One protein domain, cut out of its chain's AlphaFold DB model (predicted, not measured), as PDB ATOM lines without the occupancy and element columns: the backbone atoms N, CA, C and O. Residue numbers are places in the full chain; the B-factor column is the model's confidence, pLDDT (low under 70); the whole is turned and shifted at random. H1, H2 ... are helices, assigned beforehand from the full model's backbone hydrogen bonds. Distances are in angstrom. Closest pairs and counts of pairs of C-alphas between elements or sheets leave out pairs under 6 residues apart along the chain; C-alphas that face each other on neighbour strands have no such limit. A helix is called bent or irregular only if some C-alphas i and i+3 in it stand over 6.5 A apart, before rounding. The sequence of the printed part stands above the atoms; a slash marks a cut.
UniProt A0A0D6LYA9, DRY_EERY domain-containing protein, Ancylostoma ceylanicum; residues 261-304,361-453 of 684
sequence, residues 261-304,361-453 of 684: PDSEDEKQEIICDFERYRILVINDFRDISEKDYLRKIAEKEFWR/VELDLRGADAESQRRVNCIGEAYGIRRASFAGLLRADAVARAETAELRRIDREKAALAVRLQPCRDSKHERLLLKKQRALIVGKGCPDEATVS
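What this domain is: This is residues 261 to 304 and 361 to 453 of the 684 residues of the protein "DRY_EERY domain-containing protein" of Ancylostoma ceylanicum (UniProt A0A0D6LYA9). A long helical hairpin, H4 and H5, reaches out as an arm from a small head in which H1 and H3 meet near the first residues of H4 and cross its line. At the head, residues 261 to 268, of which 264 to 268 belong to H1, and residues 294 to 304, of which 294 to 301 belong to H2, stick out; the hairpin's turn, residues 419 to 426, stands free too. The printed part has 137 residues with five named helices, H1 to H5 in that order, and no named strand: the class is all helix. The whole is loose, with a radius of gyration of the C-alphas of 20.2 A and spans of 58 by 46 by 30 A.

How they stand to each other: H4, residues 390 to 419, is the hub, touching three other helices. H5, residues 425 to 441, touches residues 403 to 417 of H4 at a shallow tilt of 16 degrees, opposite ways; this is a helical hairpin, and the closest C-alphas, of Ile 410 and Leu 434, are 6.0 A apart. H3, residues 370 to 382, touches H4 about perpendicular, at 85 degrees, with the C-alphas of Asn 377 and Phe 390 closest at 5.4 A; of H4, residues 390 to 391 alone take part. H1, residues 264 to 285, touches H3 with residues 277 to 285 alone, at a steep tilt of 66 degrees, opposite ways; the C-alphas of Val 281 and Gly 380 are closest, at 5.7 A. H1 and H4 only just touch, with 3 pairs of C-alphas within 8 A, those of Phe 274 and Phe 390 closest at 7.1 A. The helix packing is mostly crossed, with 1 of 4 touching pairs at a shallow tilt. H2, residues 290 to 301, touches no helix but is near H1. H5 is apart from H1, H2 and H3. Every O i to N i+4 pair is within hydrogen-bond range in H2; the figures are 15 of 18 in H1, 8 of 9 in H3, 24 of 26 in H4 and 12 of 13 in H5.

Where its parts are: H4 measures 43.1 A from C-alpha 390 at (271.947, 147.323, 162.576) to C-alpha 419 at (264.104, 181.742, 187.378). H5 measures 26.1 A and ends at C-alpha 441, (272.601, 170.962, 167.150). H1 begins at C-alpha 264, (259.300, 155.806, 151.862), and measures 29.5 A; it is irregular, with C-alphas 276 and 279 7.8 A apart, and has a kink of 53 degrees near residue 279. H3 measures 18.9 A and H2 16.2 A.

The domain as a whole: The C-alphas of Ala 382 and Gln 422 are the two farthest apart, at 58.9 A. Residues 305 to 360 are not printed, and C-alphas 304 and 361 are 20.9 A apart across this cut, which falls in the link from H2 to H3. Of the links printed whole, H1 to H2 and H4 to H5 are tight and H3 to H4 is short. Residues 442 to 453 hold no named element. The mean pLDDT of the printed part is 80.4; residues 261 to 262, 302 to 304, 418 to 426 and 443 to 452 are under 70.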
ATOM      1  N   PRO A 261     260.625 148.569 146.258       64.94
ATOM      2  CA  PRO A 261     261.967 148.849 146.765       64.94
ATOM      3  C   PRO A 261     262.383 150.327 146.650       64.94
ATOM      4  O   PRO A 261     262.049 151.013 145.686       64.94
ATOM      5  N   ASP A 262     263.165 150.777 147.632       66.19
ATOM      6  CA  ASP A 262     263.590 152.157 147.910       66.19
ATOM      7  C   ASP A 262     262.414 153.164 148.082       66.19
ATOM      8  O   ASP A 262     262.578 154.371 147.884       66.19
ATOM      9  N   SER A 263     261.230 152.686 148.494       79.56
ATOM     10  CA  SER A 263     260.061 153.516 148.849       79.56
ATOM     11  C   SER A 263     260.149 154.128 150.257       79.56
ATOM     12  O   SER A 263     260.862 153.629 151.125       79.56
ATOM     13  N   GLU A 264     259.387 155.203 150.517       77.69
ATOM     14  CA  GLU A 264     259.300 155.806 151.862       77.69
ATOM     15  C   GLU A 264     258.750 154.824 152.910       77.69
ATOM     16  O   GLU A 264     259.236 154.800 154.040       77.69
ATOM     17  N   ASP A 265     257.801 153.969 152.517       78.25
ATOM     18  CA  ASP A 265     257.246 152.918 153.373       78.25
ATOM     19  C   ASP A 265     258.342 151.918 153.791       78.25
ATOM     20  O   ASP A 265     258.449 151.584 154.970       78.25
ATOM     21  N   GLU A 266     259.224 151.504 152.866       83.19
ATOM     22  CA  GLU A 266     260.376 150.644 153.189       83.19
ATOM     23  C   GLU A 266     261.363 151.353 154.133       83.19
ATOM     24  O   GLU A 266     261.877 150.732 155.065       83.19
ATOM     25  N   LYS A 267     261.621 152.658 153.942       84.19
ATOM     26  CA  LYS A 267     262.494 153.427 154.851       84.19
ATOM     27  C   LYS A 267     261.940 153.470 156.272       84.19
ATOM     28  O   LYS A 267     262.704 153.307 157.222       84.19
ATOM     29  N   GLN A 268     260.630 153.671 156.417       84.06
ATOM     30  CA  GLN A 268     259.962 153.652 157.716       84.06
ATOM     31  C   GLN A 268     259.950 152.241 158.319       84.06
ATOM     32  O   GLN A 268     260.240 152.099 159.503       84.06
ATOM     33  N   GLU A 269     259.716 151.190 157.524       85.50
ATOM     34  CA  GLU A 269     259.748 149.795 157.990       85.50
ATOM     35  C   GLU A 269     261.128 149.414 158.569       85.50
ATOM     36  O   GLU A 269     261.182 148.828 159.648       85.50
ATOM     37  N   ILE A 270     262.245 149.855 157.961       86.56
ATOM     38  CA  ILE A 270     263.609 149.668 158.515       86.56
ATOM     39  C   ILE A 270     263.740 150.236 159.936       86.56
ATOM     40  O   ILE A 270     264.378 149.616 160.788       86.56
ATOM     41  N   ILE A 271     263.190 151.428 160.177       88.69
ATOM     42  CA  ILE A 271     263.313 152.143 161.455       88.69
ATOM     43  C   ILE A 271     262.394 151.494 162.488       88.69
ATOM     44  O   ILE A 271     262.845 151.159 163.578       88.69
ATOM     45  N   CYS A 272     261.146 151.213 162.110       88.31
ATOM     46  CA  CYS A 272     260.180 150.501 162.940       88.31
ATOM     47  C   CYS A 272     260.664 149.097 163.343       88.31
ATOM     48  O   CYS A 272     260.338 148.637 164.436       88.31
ATOM     49  N   ASP A 273     261.399 148.393 162.479       89.06
ATOM     50  CA  ASP A 273     262.001 147.093 162.794       89.06
ATOM     51  C   ASP A 273     263.252 147.245 163.670       89.06
ATOM     52  O   ASP A 273     263.428 146.481 164.617       89.06
ATOM     53  N   PHE A 274     264.086 148.263 163.425       91.12
ATOM     54  CA  PHE A 274     265.200 148.593 164.315       91.12
ATOM     55  C   PHE A 274     264.709 148.904 165.734       91.12
ATOM     56  O   PHE A 274     265.149 148.247 166.670       91.12
ATOM     57  N   GLU A 275     263.769 149.835 165.902       89.88
ATOM     58  CA  GLU A 275     263.231 150.235 167.208       89.88
ATOM     59  C   GLU A 275     262.567 149.059 167.940       89.88
ATOM     60  O   GLU A 275     262.843 148.830 169.119       89.88
ATOM     61  N   ARG A 276     261.751 148.258 167.237       91.69
ATOM     62  CA  ARG A 276     261.036 147.105 167.815       91.69
ATOM     63  C   ARG A 276     261.967 146.002 168.316       91.69
ATOM     64  O   ARG A 276     261.622 145.312 169.272       91.69
ATOM     65  N   TYR A 277     263.119 145.813 167.673       92.88
ATOM     66  CA  TYR A 277     264.038 144.716 167.987       92.88
ATOM     67  C   TYR A 277     265.359 145.172 168.635       92.88
ATOM     68  O   TYR A 277     266.128 144.310 169.056       92.88
ATOM     69  N   ARG A 278     265.616 146.484 168.793       91.19
ATOM     70  CA  ARG A 278     266.865 147.062 169.345       91.19
ATOM     71  C   ARG A 278     267.318 146.366 170.628       91.19
ATOM     72  O   ARG A 278     268.436 145.865 170.693       91.19
ATOM     73  N   ILE A 279     266.429 146.301 171.618       90.38
ATOM     74  CA  ILE A 279     266.697 145.719 172.942       90.38
ATOM     75  C   ILE A 279     266.960 144.210 172.838       90.38
ATOM     76  O   ILE A 279     267.884 143.703 173.467       90.38
ATOM     77  N   LEU A 280     266.186 143.494 172.016       91.44
ATOM     78  CA  LEU A 280     266.317 142.044 171.846       91.44
ATOM     79  C   LEU A 280     267.651 141.679 171.184       91.44
ATOM     80  O   LEU A 280     268.384 140.858 171.721       91.44
ATOM     81  N   VAL A 281     268.028 142.365 170.101       92.62
ATOM     82  CA  VAL A 281     269.317 142.161 169.415       92.62
ATOM     83  C   VAL A 281     270.506 142.477 170.330       92.62
ATOM     84  O   VAL A 281     271.535 141.807 170.248       92.62
ATOM     85  N   ILE A 282     270.384 143.471 171.216       91.25
ATOM     86  CA  ILE A 282     271.432 143.805 172.192       91.25
ATOM     87  C   ILE A 282     271.508 142.769 173.324       91.25
ATOM     88  O   ILE A 282     272.614 142.386 173.709       91.25
ATOM     89  N   ASN A 283     270.369 142.289 173.832       91.56
ATOM     90  CA  ASN A 283     270.323 141.236 174.848       91.56
ATOM     91  C   ASN A 283     270.915 139.922 174.313       91.56
ATOM     92  O   ASN A 283     271.796 139.363 174.965       91.56
ATOM     93  N   ASP A 284     270.531 139.498 173.104       92.31
ATOM     94  CA  ASP A 284     271.100 138.334 172.410       92.31
ATOM     95  C   ASP A 284     272.607 138.504 172.144       92.31
ATOM     96  O   ASP A 284     273.385 137.577 172.353       92.31
ATOM     97  N   PHE A 285     273.064 139.699 171.743       91.62
ATOM     98  CA  PHE A 285     274.499 139.969 171.565       91.62
ATOM     99  C   PHE A 285     275.296 139.904 172.882       91.62
ATOM    100  O   PHE A 285     276.509 139.690 172.852       91.62
ATOM    101  N   ARG A 286     274.635 140.094 174.030       88.69
ATOM    102  CA  ARG A 286     275.233 140.064 175.375       88.69
ATOM    103  C   ARG A 286     274.941 138.776 176.154       88.69
ATOM    104  O   ARG A 286     275.222 138.739 177.351       88.69
ATOM    105  N   ASP A 287     274.380 137.754 175.503       89.44
ATOM    106  CA  ASP A 287     273.946 136.485 176.113       89.44
ATOM    107  C   ASP A 287     273.023 136.680 177.350       89.44
ATOM    108  O   ASP A 287     273.010 135.876 178.288       89.44
ATOM    109  N   ILE A 288     272.232 137.762 177.375       88.56
ATOM    110  CA  ILE A 288     271.308 138.087 178.474       88.56
ATOM    111  C   ILE A 288     270.022 137.284 178.295       88.56
ATOM    112  O   ILE A 288     269.238 137.550 177.384       88.56
ATOM    113  N   SER A 289     269.757 136.334 179.197       89.88
ATOM    114  CA  SER A 289     268.522 135.549 179.118       89.88
ATOM    115  C   SER A 289     267.280 136.415 179.369       89.88
ATOM    116  O   SER A 289     267.277 137.298 180.232       89.88
ATOM    117  N   GLU A 290     266.184 136.110 178.669       88.25
ATOM    118  CA  GLU A 290     264.872 136.749 178.861       88.25
ATOM    119  C   GLU A 290     264.464 136.768 180.345       88.25
ATOM    120  O   GLU A 290     264.012 137.784 180.867       88.25
ATOM    121  N   LYS A 291     264.712 135.668 181.068       90.88
ATOM    122  CA  LYS A 291     264.425 135.528 182.502       90.88
ATOM    123  C   LYS A 291     265.236 136.494 183.377       90.88
ATOM    124  O   LYS A 291     264.762 136.895 184.439       90.88
ATOM    125  N   ASP A 292     266.452 136.847 182.970       89.06
ATOM    126  CA  ASP A 292     267.285 137.818 183.680       89.06
ATOM    127  C   ASP A 292     266.876 139.256 183.352       89.06
ATOM    128  O   ASP A 292     266.831 140.090 184.254       89.06
ATOM    129  N   TYR A 293     266.489 139.534 182.103       88.31
ATOM    130  CA  TYR A 293     265.969 140.844 181.703       88.31
ATOM    131  C   TYR A 293     264.606 141.148 182.349       88.31
ATOM    132  O   TYR A 293     264.437 142.184 182.991       88.31
ATOM    133  N   LEU A 294     263.663 140.200 182.291       87.44
ATOM    134  CA  LEU A 294     262.365 140.292 182.970       87.44
ATOM    135  C   LEU A 294     262.507 140.420 184.491       87.44
ATOM    136  O   LEU A 294     261.699 141.098 185.123       87.44
ATOM    137  N   ARG A 295     263.543 139.811 185.088       85.00
ATOM    138  CA  ARG A 295     263.830 139.999 186.512       85.00
ATOM    139  C   ARG A 295     264.300 141.423 186.812       85.00
ATOM    140  O   ARG A 295     263.758 142.002 187.741       85.00
ATOM    141  N   LYS A 296     265.205 142.011 186.019       84.69
ATOM    142  CA  LYS A 296     265.614 143.423 186.182       84.69
ATOM    143  C   LYS A 296     264.425 144.382 186.078       84.69
ATOM    144  O   LYS A 296     264.298 145.286 186.898       84.69
ATOM    145  N   ILE A 297     263.533 144.153 185.108       83.88
ATOM    146  CA  ILE A 297     262.280 144.913 184.967       83.88
ATOM    147  C   ILE A 297     261.446 144.784 186.252       83.88
ATOM    148  O   ILE A 297     261.070 145.792 186.838       83.88
ATOM    149  N   ALA A 298     261.211 143.564 186.747       81.31
ATOM    150  CA  ALA A 298     260.446 143.346 187.978       81.31
ATOM    151  C   ALA A 298     261.131 143.904 189.246       81.31
ATOM    152  O   ALA A 298     260.448 144.351 190.163       81.31
ATOM    153  N   GLU A 299     262.462 143.901 189.312       79.25
ATOM    154  CA  GLU A 299     263.235 144.486 190.413       79.25
ATOM    155  C   GLU A 299     263.083 146.017 190.453       79.25
ATOM    156  O   GLU A 299     262.952 146.572 191.543       79.25
ATOM    157  N   LYS A 300     263.019 146.689 189.291       75.12
ATOM    158  CA  LYS A 300     262.892 148.155 189.193       75.12
ATOM    159  C   LYS A 300     261.443 148.654 189.272       75.12
ATOM    160  O   LYS A 300     261.147 149.558 190.048       75.12
ATOM    161  N   GLU A 301     260.533 148.033 188.525       76.62
ATOM    162  CA  GLU A 301     259.115 148.425 188.451       76.62
ATOM    163  C   GLU A 301     258.332 148.078 189.728       76.62
ATOM    164  O   GLU A 301     257.424 148.805 190.127       76.62
ATOM    165  N   PHE A 302     258.651 146.956 190.387       61.22
ATOM    166  CA  PHE A 302     257.776 146.378 191.417       61.22
ATOM    167  C   PHE A 302     258.163 146.723 192.867       61.22
ATOM    168  O   PHE A 302     257.504 146.253 193.797       61.22
ATOM    169  N   TRP A 303     259.199 147.549 193.082       49.38
ATOM    170  CA  TRP A 303     259.741 147.840 194.423       49.38
ATOM    171  C   TRP A 303     259.932 149.323 194.787       49.38
ATOM    172  O   TRP A 303     260.638 149.620 195.751       49.38
ATOM    173  N   ARG A 304     259.171 150.261 194.195       44.91
ATOM    174  CA  ARG A 304     258.848 151.529 194.898       44.91
ATOM    175  C   ARG A 304     257.829 151.295 196.033       44.91
ATOM    176  O   ARG A 304     256.741 151.862 196.060       44.91
ATOM    177  N   VAL A 361     269.929 147.961 178.455       73.94
ATOM    178  CA  VAL A 361     271.352 147.643 178.557       73.94
ATOM    179  C   VAL A 361     272.086 148.213 177.338       73.94
ATOM    180  O   VAL A 361     272.179 147.554 176.308       73.94
ATOM    181  N   GLU A 362     272.627 149.429 177.439       76.50
ATOM    182  CA  GLU A 362     273.291 150.103 176.310       76.50
ATOM    183  C   GLU A 362     274.485 149.329 175.722       76.50
ATOM    184  O   GLU A 362     275.400 148.916 176.444       76.50
ATOM    185  N   LEU A 363     274.522 149.211 174.388       80.56
ATOM    186  CA  LEU A 363     275.635 148.651 173.616       80.56
ATOM    187  C   LEU A 363     276.310 149.729 172.762       80.56
ATOM    188  O   LEU A 363     275.915 149.967 171.622       80.56
ATOM    189  N   ASP A 364     277.369 150.335 173.298       76.50
ATOM    190  CA  ASP A 364     278.286 151.130 172.481       76.50
ATOM    191  C   ASP A 364     279.100 150.220 171.539       76.50
ATOM    192  O   ASP A 364     279.530 149.122 171.905       76.50
ATOM    193  N   LEU A 365     279.307 150.694 170.309       76.69
ATOM    194  CA  LEU A 365     280.136 150.073 169.273       76.69
ATOM    195  C   LEU A 365     281.320 150.970 168.856       76.69
ATOM    196  O   LEU A 365     282.007 150.681 167.869       76.69
ATOM    197  N   ARG A 366     281.576 152.071 169.571       74.75
ATOM    198  CA  ARG A 366     282.708 152.980 169.355       74.75
ATOM    199  C   ARG A 366     284.023 152.279 169.704       74.75
ATOM    200  O   ARG A 366     284.359 152.075 170.862       74.75
ATOM    201  N   GLY A 367     284.774 151.902 168.672       71.62
ATOM    202  CA  GLY A 367     285.985 151.087 168.822       71.62
ATOM    203  C   GLY A 367     285.724 149.579 168.903       71.62
ATOM    204  O   GLY A 367     286.680 148.821 169.037       71.62
ATOM    205  N   ALA A 368     284.469 149.126 168.764       79.62
ATOM    206  CA  ALA A 368     284.173 147.703 168.640       79.62
ATOM    207  C   ALA A 368     284.828 147.125 167.381       79.62
ATOM    208  O   ALA A 368     284.782 147.716 166.295       79.62
ATOM    209  N   ASP A 369     285.424 145.949 167.530       85.25
ATOM    210  CA  ASP A 369     286.166 145.272 166.482       85.25
ATOM    211  C   ASP A 369     285.268 144.845 165.303       85.25
ATOM    212  O   ASP A 369     284.034 144.781 165.379       85.25
ATOM    213  N   ALA A 370     285.907 144.532 164.176       86.75
ATOM    214  CA  ALA A 370     285.199 144.169 162.956       86.75
ATOM    215  C   ALA A 370     284.421 142.842 163.062       86.75
ATOM    216  O   ALA A 370     283.543 142.608 162.234       86.75
ATOM    217  N   GLU A 371     284.713 141.964 164.027       87.81
ATOM    218  CA  GLU A 371     283.949 140.739 164.268       87.81
ATOM    219  C   GLU A 371     282.713 140.992 165.128       87.81
ATOM    220  O   GLU A 371     281.628 140.584 164.719       87.81
ATOM    221  N   SER A 372     282.823 141.746 166.223       88.56
ATOM    222  CA  SER A 372     281.667 142.214 167.004       88.56
ATOM    223  C   SER A 372     280.651 142.943 166.122       88.56
ATOM    224  O   SER A 372     279.458 142.630 166.147       88.56
ATOM    225  N   GLN A 373     281.124 143.836 165.243       88.81
ATOM    226  CA  GLN A 373     280.268 144.528 164.274       88.81
ATOM    227  C   GLN A 373     279.644 143.593 163.220       88.81
ATOM    228  O   GLN A 373     278.560 143.889 162.716       88.81
ATOM    229  N   ARG A 374     280.268 142.455 162.883       89.62
ATOM    230  CA  ARG A 374     279.631 141.415 162.049       89.62
ATOM    231  C   ARG A 374     278.593 140.628 162.850       89.62
ATOM    232  O   ARG A 374     277.471 140.483 162.378       89.62
ATOM    233  N   ARG A 375     278.932 140.172 164.061       90.69
ATOM    234  CA  ARG A 375     278.059 139.365 164.931       90.69
ATOM    235  C   ARG A 375     276.747 140.086 165.239       90.69
ATOM    236  O   ARG A 375     275.692 139.516 164.985       90.69
ATOM    237  N   VAL A 376     276.792 141.345 165.683       91.94
ATOM    238  CA  VAL A 376     275.572 142.114 166.005       91.94
ATOM    239  C   VAL A 376     274.683 142.348 164.772       91.94
ATOM    240  O   VAL A 376     273.460 142.291 164.862       91.94
ATOM    241  N   ASN A 377     275.285 142.520 163.588       92.44
ATOM    242  CA  ASN A 377     274.551 142.617 162.325       92.44
ATOM    243  C   ASN A 377     273.898 141.288 161.907       92.44
ATOM    244  O   ASN A 377     272.790 141.310 161.379       92.44
ATOM    245  N   CYS A 378     274.551 140.145 162.143       93.56
ATOM    246  CA  CYS A 378     273.972 138.825 161.875       93.56
ATOM    247  C   CYS A 378     272.827 138.475 162.838       93.56
ATOM    248  O   CYS A 378     271.867 137.835 162.416       93.56
ATOM    249  N   ILE A 379     272.893 138.918 164.100       92.69
ATOM    250  CA  ILE A 379     271.772 138.794 165.045       92.69
ATOM    251  C   ILE A 379     270.609 139.677 164.568       92.69
ATOM    252  O   ILE A 379     269.507 139.171 164.390       92.69
ATOM    253  N   GLY A 380     270.849 140.956 164.248       92.00
ATOM    254  CA  GLY A 380     269.808 141.848 163.712       92.00
ATOM    255  C   GLY A 380     269.120 141.313 162.447       92.00
ATOM    256  O   GLY A 380     267.898 141.393 162.327       92.00
ATOM    257  N   GLU A 381     269.881 140.694 161.542       92.38
ATOM    258  CA  GLU A 381     269.357 140.042 160.334       92.38
ATOM    259  C   GLU A 381     268.408 138.869 160.649       92.38
ATOM    260  O   GLU A 381     267.420 138.678 159.941       92.38
ATOM    261  N   ALA A 382     268.632 138.128 161.743       90.88
ATOM    262  CA  ALA A 382     267.732 137.060 162.188       90.88
ATOM    263  C   ALA A 382     266.377 137.581 162.714       90.88
ATOM    264  O   ALA A 382     265.372 136.880 162.603       90.88
ATOM    265  N   TYR A 383     266.328 138.821 163.214       90.00
ATOM    266  CA  TYR A 383     265.088 139.515 163.593       90.00
ATOM    267  C   TYR A 383     264.381 140.206 162.407       90.00
ATOM    268  O   TYR A 383     263.315 140.792 162.583       90.00
ATOM    269  N   GLY A 384     264.936 140.123 161.191       85.94
ATOM    270  CA  GLY A 384     264.380 140.733 159.978       85.94
ATOM    271  C   GLY A 384     264.899 142.140 159.666       85.94
ATOM    272  O   GLY A 384     264.556 142.697 158.625       85.94
ATOM    273  N   ILE A 385     265.773 142.701 160.508       88.88
ATOM    274  CA  ILE A 385     266.408 144.000 160.256       88.88
ATOM    275  C   ILE A 385     267.321 143.876 159.026       88.88
ATOM    276  O   ILE A 385     267.990 142.859 158.830       88.88
ATOM    277  N   ARG A 386     267.373 144.916 158.183       86.12
ATOM    278  CA  ARG A 386     268.153 144.912 156.934       86.12
ATOM    279  C   ARG A 386     269.599 144.449 157.166       86.12
ATOM    280  O   ARG A 386     270.328 145.014 157.982       86.12
ATOM    281  N   ARG A 387     270.029 143.450 156.387       84.81
ATOM    282  CA  ARG A 387     271.385 142.882 156.416       84.81
ATOM    283  C   ARG A 387     272.454 143.979 156.497       84.81
ATOM    284  O   ARG A 387     272.506 144.865 155.647       84.81
ATOM    285  N   ALA A 388     273.318 143.872 157.505       84.69
ATOM    286  CA  ALA A 388     274.420 144.794 157.802       84.69
ATOM    287  C   ALA A 388     274.053 146.254 158.172       84.69
ATOM    288  O   ALA A 388     274.969 147.068 158.314       84.69
ATOM    289  N   SER A 389     272.775 146.610 158.380       88.25
ATOM    290  CA  SER A 389     272.401 147.975 158.798       88.25
ATOM    291  C   SER A 389     272.437 148.204 160.313       88.25
ATOM    292  O   SER A 389     272.699 149.331 160.734       88.25
ATOM    293  N   PHE A 390     272.194 147.174 161.134       91.38
ATOM    294  CA  PHE A 390     271.947 147.323 162.576       91.38
ATOM    295  C   PHE A 390     273.072 148.058 163.316       91.38
ATOM    296  O   PHE A 390     272.806 149.004 164.051       91.38
ATOM    297  N   ALA A 391     274.338 147.703 163.070       90.44
ATOM    298  CA  ALA A 391     275.480 148.379 163.695       90.44
ATOM    299  C   ALA A 391     275.636 149.851 163.252       90.44
ATOM    300  O   ALA A 391     276.260 150.646 163.951       90.44
ATOM    301  N   GLY A 392     275.098 150.221 162.084       89.25
ATOM    302  CA  GLY A 392     275.013 151.610 161.626       89.25
ATOM    303  C   GLY A 392     273.880 152.365 162.320       89.25
ATOM    304  O   GLY A 392     274.120 153.428 162.885       89.25
ATOM    305  N   LEU A 393     272.683 151.772 162.340       90.44
ATOM    306  CA  LEU A 393     271.493 152.327 162.989       90.44
ATOM    307  C   LEU A 393     271.700 152.522 164.495       90.44
ATOM    308  O   LEU A 393     271.367 153.582 165.006       90.44
ATOM    309  N   LEU A 394     272.350 151.581 165.188       90.50
ATOM    310  CA  LEU A 394     272.662 151.699 166.617       90.50
ATOM    311  C   LEU A 394     273.625 152.859 166.932       90.50
ATOM    312  O   LEU A 394     273.503 153.501 167.971       90.50
ATOM    313  N   ARG A 395     274.555 153.182 166.022       88.38
ATOM    314  CA  ARG A 395     275.419 154.368 166.167       88.38
ATOM    315  C   ARG A 395     274.674 155.668 165.866       88.38
ATOM    316  O   ARG A 395     274.924 156.660 166.540       88.38
ATOM    317  N   ALA A 396     273.769 155.667 164.888       87.88
ATOM    318  CA  ALA A 396     272.908 156.817 164.610       87.88
ATOM    319  C   ALA A 396     271.929 157.085 165.774       87.88
ATOM    320  O   ALA A 396     271.759 158.232 166.169       87.88
ATOM    321  N   ASP A 397     271.374 156.029 166.378       88.31
ATOM    322  CA  ASP A 397     270.537 156.056 167.586       88.31
ATOM    323  C   ASP A 397     271.295 156.663 168.777       88.31
ATOM    324  O   ASP A 397     270.811 157.613 169.389       88.31
ATOM    325  N   ALA A 398     272.521 156.199 169.048       86.94
ATOM    326  CA  ALA A 398     273.360 156.748 170.115       86.94
ATOM    327  C   ALA A 398     273.686 158.243 169.914       86.94
ATOM    328  O   ALA A 398     273.603 159.022 170.864       86.94
ATOM    329  N   VAL A 399     274.000 158.668 168.681       85.69
ATOM    330  CA  VAL A 399     274.230 160.090 168.354       85.69
ATOM    331  C   VAL A 399     272.950 160.909 168.535       85.69
ATOM    332  O   VAL A 399     272.975 161.919 169.235       85.69
ATOM    333  N   ALA A 400     271.821 160.460 167.982       83.56
ATOM    334  CA  ALA A 400     270.542 161.158 168.098       83.56
ATOM    335  C   ALA A 400     270.093 161.297 169.564       83.56
ATOM    336  O   ALA A 400     269.635 162.364 169.977       83.56
ATOM    337  N   ARG A 401     270.272 160.254 170.387       82.69
ATOM    338  CA  ARG A 401     269.975 160.314 171.826       82.69
ATOM    339  C   ARG A 401     270.885 161.303 172.548       82.69
ATOM    340  O   ARG A 401     270.355 162.150 173.270       82.69
ATOM    341  N   ALA A 402     272.197 161.277 172.296       84.38
ATOM    342  CA  ALA A 402     273.144 162.240 172.863       84.38
ATOM    343  C   ALA A 402     272.802 163.696 172.481       84.38
ATOM    344  O   ALA A 402     272.793 164.567 173.351       84.38
ATOM    345  N   GLU A 403     272.424 163.957 171.223       84.31
ATOM    346  CA  GLU A 403     271.926 165.271 170.787       84.31
ATOM    347  C   GLU A 403     270.672 165.695 171.572       84.31
ATOM    348  O   GLU A 403     270.601 166.829 172.047       84.31
ATOM    349  N   THR A 404     269.692 164.801 171.776       80.94
ATOM    350  CA  THR A 404     268.499 165.150 172.574       80.94
ATOM    351  C   THR A 404     268.805 165.362 174.060       80.94
ATOM    352  O   THR A 404     268.165 166.200 174.692       80.94
ATOM    353  N   ALA A 405     269.771 164.640 174.637       83.69
ATOM    354  CA  ALA A 405     270.193 164.825 176.026       83.69
ATOM    355  C   ALA A 405     270.869 166.194 176.226       83.69
ATOM    356  O   ALA A 405     270.501 166.939 177.136       83.69
ATOM    357  N   GLU A 406     271.767 166.579 175.318       84.75
ATOM    358  CA  GLU A 406     272.406 167.899 175.320       84.75
ATOM    359  C   GLU A 406     271.387 169.031 175.096       84.75
ATOM    360  O   GLU A 406     271.441 170.059 175.771       84.75
ATOM    361  N   LEU A 407     270.380 168.838 174.234       82.81
ATOM    362  CA  LEU A 407     269.276 169.796 174.099       82.81
ATOM    363  C   LEU A 407     268.461 169.938 175.394       82.81
ATOM    364  O   LEU A 407     268.149 171.067 175.782       82.81
ATOM    365  N   ARG A 408     268.170 168.834 176.101       84.44
ATOM    366  CA  ARG A 408     267.529 168.875 177.430       84.44
ATOM    367  C   ARG A 408     268.408 169.584 178.465       84.44
ATOM    368  O   ARG A 408     267.865 170.316 179.290       84.44
ATOM    369  N   ARG A 409     269.738 169.425 178.429       85.50
ATOM    370  CA  ARG A 409     270.676 170.164 179.300       85.50
ATOM    371  C   ARG A 409     270.635 171.668 179.011       85.50
ATOM    372  O   ARG A 409     270.392 172.460 179.918       85.50
ATOM    373  N   ILE A 410     270.765 172.060 177.743       86.31
ATOM    374  CA  ILE A 410     270.735 173.466 177.310       86.31
ATOM    375  C   ILE A 410     269.400 174.139 177.665       86.31
ATOM    376  O   ILE A 410     269.392 175.286 178.121       86.31
ATOM    377  N   ASP A 411     268.266 173.459 177.469       82.31
ATOM    378  CA  ASP A 411     266.953 174.016 177.812       82.31
ATOM    379  C   ASP A 411     266.675 174.014 179.336       82.31
ATOM    380  O   ASP A 411     266.035 174.959 179.806       82.31
ATOM    381  N   ARG A 412     267.246 173.078 180.124       84.00
ATOM    382  CA  ARG A 412     267.298 173.143 181.607       84.00
ATOM    383  C   ARG A 412     268.083 174.367 182.096       84.00
ATOM    384  O   ARG A 412     267.545 175.185 182.839       84.00
ATOM    385  N   GLU A 413     269.319 174.555 181.640       85.25
ATOM    386  CA  GLU A 413     270.183 175.680 182.044       85.25
ATOM    387  C   GLU A 413     269.564 177.034 181.668       85.25
ATOM    388  O   GLU A 413     269.487 177.965 182.473       85.25
ATOM    389  N   LYS A 414     269.000 177.121 180.461       84.19
ATOM    390  CA  LYS A 414     268.248 178.285 179.970       84.19
ATOM    391  C   LYS A 414     266.979 178.575 180.786       84.19
ATOM    392  O   LYS A 414     266.544 179.731 180.800       84.19
ATOM    393  N   ALA A 415     266.382 177.572 181.438       80.88
ATOM    394  CA  ALA A 415     265.260 177.740 182.360       80.88
ATOM    395  C   ALA A 415     265.730 178.195 183.753       80.88
ATOM    396  O   ALA A 415     265.199 179.180 184.266       80.88
ATOM    397  N   ALA A 416     266.779 177.589 184.318       82.94
ATOM    398  CA  ALA A 416     267.374 178.011 185.592       82.94
ATOM    399  C   ALA A 416     267.801 179.496 185.563       82.94
ATOM    400  O   ALA A 416     267.483 180.280 186.462       82.94
ATOM    401  N   LEU A 417     268.413 179.935 184.458       78.06
ATOM    402  CA  LEU A 417     268.772 181.338 184.219       78.06
ATOM    403  C   LEU A 417     267.578 182.280 183.992       78.06
ATOM    404  O   LEU A 417     267.759 183.498 184.002       78.06
ATOM    405  N   ALA A 418     266.371 181.750 183.785       68.88
ATOM    406  CA  ALA A 418     265.135 182.527 183.709       68.88
ATOM    407  C   ALA A 418     264.400 182.633 185.061       68.88
ATOM    408  O   ALA A 418     263.608 183.558 185.230       68.88
ATOM    409  N   VAL A 419     264.671 181.729 186.013       67.44
ATOM    410  CA  VAL A 419     264.104 181.742 187.378       67.44
ATOM    411  C   VAL A 419     264.858 182.713 188.304       67.44
ATOM    412  O   VAL A 419     264.261 183.296 189.209       67.44
ATOM    413  N   ARG A 420     266.155 182.955 188.059       67.25
ATOM    414  CA  ARG A 420     266.997 183.875 188.850       67.25
ATOM    415  C   ARG A 420     266.397 185.298 188.891       67.25
ATOM    416  O   ARG A 420     266.370 186.004 187.885       67.25
ATOM    417  N   LEU A 421     265.969 185.737 190.082       49.00
ATOM    418  CA  LEU A 421     265.095 186.906 190.328       49.00
ATOM    419  C   LEU A 421     265.623 188.309 189.936       49.00
ATOM    420  O   LEU A 421     264.914 189.297 190.129       49.00
ATOM    421  N   GLN A 422     266.819 188.433 189.353       52.50
ATOM    422  CA  GLN A 422     267.266 189.661 188.687       52.50
ATOM    423  C   GLN A 422     267.963 189.368 187.345       52.50
ATOM    424  O   GLN A 422     268.944 188.621 187.317       52.50
ATOM    425  N   PRO A 423     267.543 190.019 186.237       53.59
ATOM    426  CA  PRO A 423     268.245 189.954 184.954       53.59
ATOM    427  C   PRO A 423     269.579 190.718 184.982       53.59
ATOM    428  O   PRO A 423     269.667 191.859 184.517       53.59
ATOM    429  N   CYS A 424     270.630 190.080 185.503       56.34
ATOM    430  CA  CYS A 424     271.987 190.619 185.427       56.34
ATOM    431  C   CYS A 424     272.425 190.835 183.961       56.34
ATOM    432  O   CYS A 424     271.873 190.251 183.018       56.34
ATOM    433  N   ARG A 425     273.431 191.690 183.757       57.69
ATOM    434  CA  ARG A 425     273.982 192.017 182.434       57.69
ATOM    435  C   ARG A 425     274.532 190.768 181.736       57.69
ATOM    436  O   ARG A 425     274.337 190.615 180.531       57.69
ATOM    437  N   ASP A 426     275.106 189.860 182.516       59.41
ATOM    438  CA  ASP A 426     275.825 188.667 182.057       59.41
ATOM    439  C   ASP A 426     274.869 187.513 181.732       59.41
ATOM    440  O   ASP A 426     275.018 186.865 180.700       59.41
ATOM    441  N   SER A 427     273.775 187.369 182.492       71.00
ATOM    442  CA  SER A 427     272.676 186.421 182.212       71.00
ATOM    443  C   SER A 427     272.093 186.583 180.795       71.00
ATOM    444  O   SER A 427     271.681 185.614 180.153       71.00
ATOM    445  N   LYS A 428     272.108 187.807 180.240       74.69
ATOM    446  CA  LYS A 428     271.713 188.056 178.841       74.69
ATOM    447  C   LYS A 428     272.728 187.514 177.831       74.69
ATOM    448  O   LYS A 428     272.316 187.079 176.758       74.69
ATOM    449  N   HIS A 429     274.020 187.550 178.149       80.81
ATOM    450  CA  HIS A 429     275.090 186.996 177.320       80.81
ATOM    451  C   HIS A 429     275.087 185.461 177.384       80.81
ATOM    452  O   HIS A 429     275.018 184.798 176.354       80.81
ATOM    453  N   GLU A 430     275.025 184.910 178.592       83.81
ATOM    454  CA  GLU A 430     274.907 183.482 178.905       83.81
ATOM    455  C   GLU A 430     273.720 182.828 178.164       83.81
ATOM    456  O   GLU A 430     273.879 181.868 177.409       83.81
ATOM    457  N   ARG A 431     272.530 183.445 178.229       82.56
ATOM    458  CA  ARG A 431     271.336 182.995 177.491       82.56
ATOM    459  C   ARG A 431     271.474 183.097 175.962       82.56
ATOM    460  O   ARG A 431     270.786 182.369 175.242       82.56
ATOM    461  N   LEU A 432     272.333 183.979 175.444       85.56
ATOM    462  CA  LEU A 432     272.664 184.041 174.014       85.56
ATOM    463  C   LEU A 432     273.659 182.940 173.609       85.56
ATOM    464  O   LEU A 432     273.523 182.407 172.506       85.56
ATOM    465  N   LEU A 433     274.595 182.557 174.486       88.75
ATOM    466  CA  LEU A 433     275.497 181.418 174.277       88.75
ATOM    467  C   LEU A 433     274.716 180.097 174.230       88.75
ATOM    468  O   LEU A 433     274.811 179.387 173.229       88.75
ATOM    469  N   LEU A 434     273.841 179.840 175.207       87.50
ATOM    470  CA  LEU A 434     272.951 178.666 175.217       87.50
ATOM    471  C   LEU A 434     272.056 178.612 173.966       87.50
ATOM    472  O   LEU A 434     271.910 177.569 173.325       87.50
ATOM    473  N   LYS A 435     271.507 179.758 173.534       87.56
ATOM    474  CA  LYS A 435     270.740 179.841 172.278       87.56
ATOM    475  C   LYS A 435     271.601 179.536 171.041       87.56
ATOM    476  O   LYS A 435     271.082 178.966 170.082       87.56
ATOM    477  N   LYS A 436     272.886 179.905 171.044       88.75
ATOM    478  CA  LYS A 436     273.841 179.590 169.968       88.75
ATOM    479  C   LYS A 436     274.194 178.097 169.956       88.75
ATOM    480  O   LYS A 436     274.208 177.521 168.876       88.75
ATOM    481  N   GLN A 437     274.413 177.473 171.118       87.25
ATOM    482  CA  GLN A 437     274.655 176.029 171.246       87.25
ATOM    483  C   GLN A 437     273.457 175.214 170.734       87.25
ATOM    484  O   GLN A 437     273.622 174.400 169.828       87.25
ATOM    485  N   ARG A 438     272.230 175.527 171.181       87.25
ATOM    486  CA  ARG A 438     271.001 174.865 170.691       87.25
ATOM    487  C   ARG A 438     270.855 174.925 169.162       87.25
ATOM    488  O   ARG A 438     270.387 173.976 168.543       87.25
ATOM    489  N   ALA A 439     271.261 176.045 168.557       83.25
ATOM    490  CA  ALA A 439     271.190 176.286 167.113       83.25
ATOM    491  C   ALA A 439     272.349 175.672 166.299       83.25
ATOM    492  O   ALA A 439     272.305 175.717 165.070       83.25
ATOM    493  N   LEU A 440     273.379 175.122 166.954       83.62
ATOM    494  CA  LEU A 440     274.395 174.288 166.302       83.62
ATOM    495  C   LEU A 440     273.910 172.838 166.159       83.62
ATOM    496  O   LEU A 440     274.203 172.222 165.144       83.62
ATOM    497  N   ILE A 441     273.133 172.338 167.128       80.81
ATOM    498  CA  ILE A 441     272.601 170.962 167.150       80.81
ATOM    499  C   ILE A 441     271.371 170.828 166.236       80.81
ATOM    500  O   ILE A 441     271.390 170.067 165.280       80.81
ATOM    501  N   VAL A 442     270.325 171.639 166.454       77.56
ATOM    502  CA  VAL A 442     269.078 171.626 165.638       77.56
ATOM    503  C   VAL A 442     269.284 172.254 164.243       77.56
ATOM    504  O   VAL A 442     268.394 172.282 163.392       77.56
ATOM    505  N   GLY A 443     270.469 172.808 163.989       68.81
ATOM    506  CA  GLY A 443     270.762 173.545 162.771       68.81
ATOM    507  C   GLY A 443     270.032 174.890 162.668       68.81
ATOM    508  O   GLY A 443     269.277 175.345 163.535       68.81
ATOM    509  N   LYS A 444     270.310 175.598 161.572       50.06
ATOM    510  CA  LYS A 444     270.026 177.032 161.450       50.06
ATOM    511  C   LYS A 444     268.666 177.319 160.808       50.06
ATOM    512  O   LYS A 444     268.611 177.823 159.690       50.06
ATOM    513  N   GLY A 445     267.579 177.064 161.539       49.50
ATOM    514  CA  GLY A 445     266.253 177.584 161.171       49.50
ATOM    515  C   GLY A 445     265.044 176.691 161.443       49.50
ATOM    516  O   GLY A 445     263.933 177.146 161.184       49.50
ATOM    517  N   CYS A 446     265.215 175.472 161.963       46.75
ATOM    518  CA  CYS A 446     264.070 174.663 162.383       46.75
ATOM    519  C   CYS A 446     263.519 175.181 163.731       46.75
ATOM    520  O   CYS A 446     264.311 175.375 164.661       46.75
ATOM    521  N   PRO A 447     262.207 175.468 163.857       46.56
ATOM    522  CA  PRO A 447     261.604 175.865 165.130       46.56
ATOM    523  C   PRO A 447     261.275 174.666 166.036       46.56
ATOM    524  O   PRO A 447     261.261 174.833 167.255       46.56
ATOM    525  N   ASP A 448     261.047 173.492 165.442       44.88
ATOM    526  CA  ASP A 448     260.592 172.273 166.115       44.88
ATOM    527  C   ASP A 448     261.767 171.316 166.418       44.88
ATOM    528  O   ASP A 448     262.895 171.518 165.967       44.88
ATOM    529  N   GLU A 449     261.526 170.287 167.231       49.16
ATOM    530  CA  GLU A 449     262.552 169.498 167.947       49.16
ATOM    531  C   GLU A 449     263.286 168.428 167.104       49.16
ATOM    532  O   GLU A 449     263.681 167.382 167.616       49.16
ATOM    533  N   ALA A 450     263.504 168.679 165.813       48.22
ATOM    534  CA  ALA A 450     264.215 167.758 164.927       48.22
ATOM    535  C   ALA A 450     265.746 167.804 165.135       48.22
ATOM    536  O   ALA A 450     266.435 168.675 164.603       48.22
ATOM    537  N   THR A 451     266.276 166.832 165.884       56.66
ATOM    538  CA  THR A 451     267.684 166.388 165.820       56.66
ATOM    539  C   THR A 451     267.953 165.585 164.537       56.66
ATOM    540  O   THR A 451     267.063 165.429 163.690       56.66
ATOM    541  N   VAL A 452     269.168 165.049 164.364       61.50
ATOM    542  CA  VAL A 452     269.476 164.130 163.254       61.50
ATOM    543  C   VAL A 452     268.735 162.796 163.449       61.50
ATOM    544  O   VAL A 452     269.229 161.860 164.069       61.50
ATOM    545  N   SER A 453     267.510 162.721 162.923       76.62
ATOM    546  CA  SER A 453     266.650 161.532 163.000       76.62
ATOM    547  C   SER A 453     267.254 160.310 162.292       76.62
ATOM    548  O   SER A 453     267.881 160.428 161.238       76.62
TER     549      SER A 453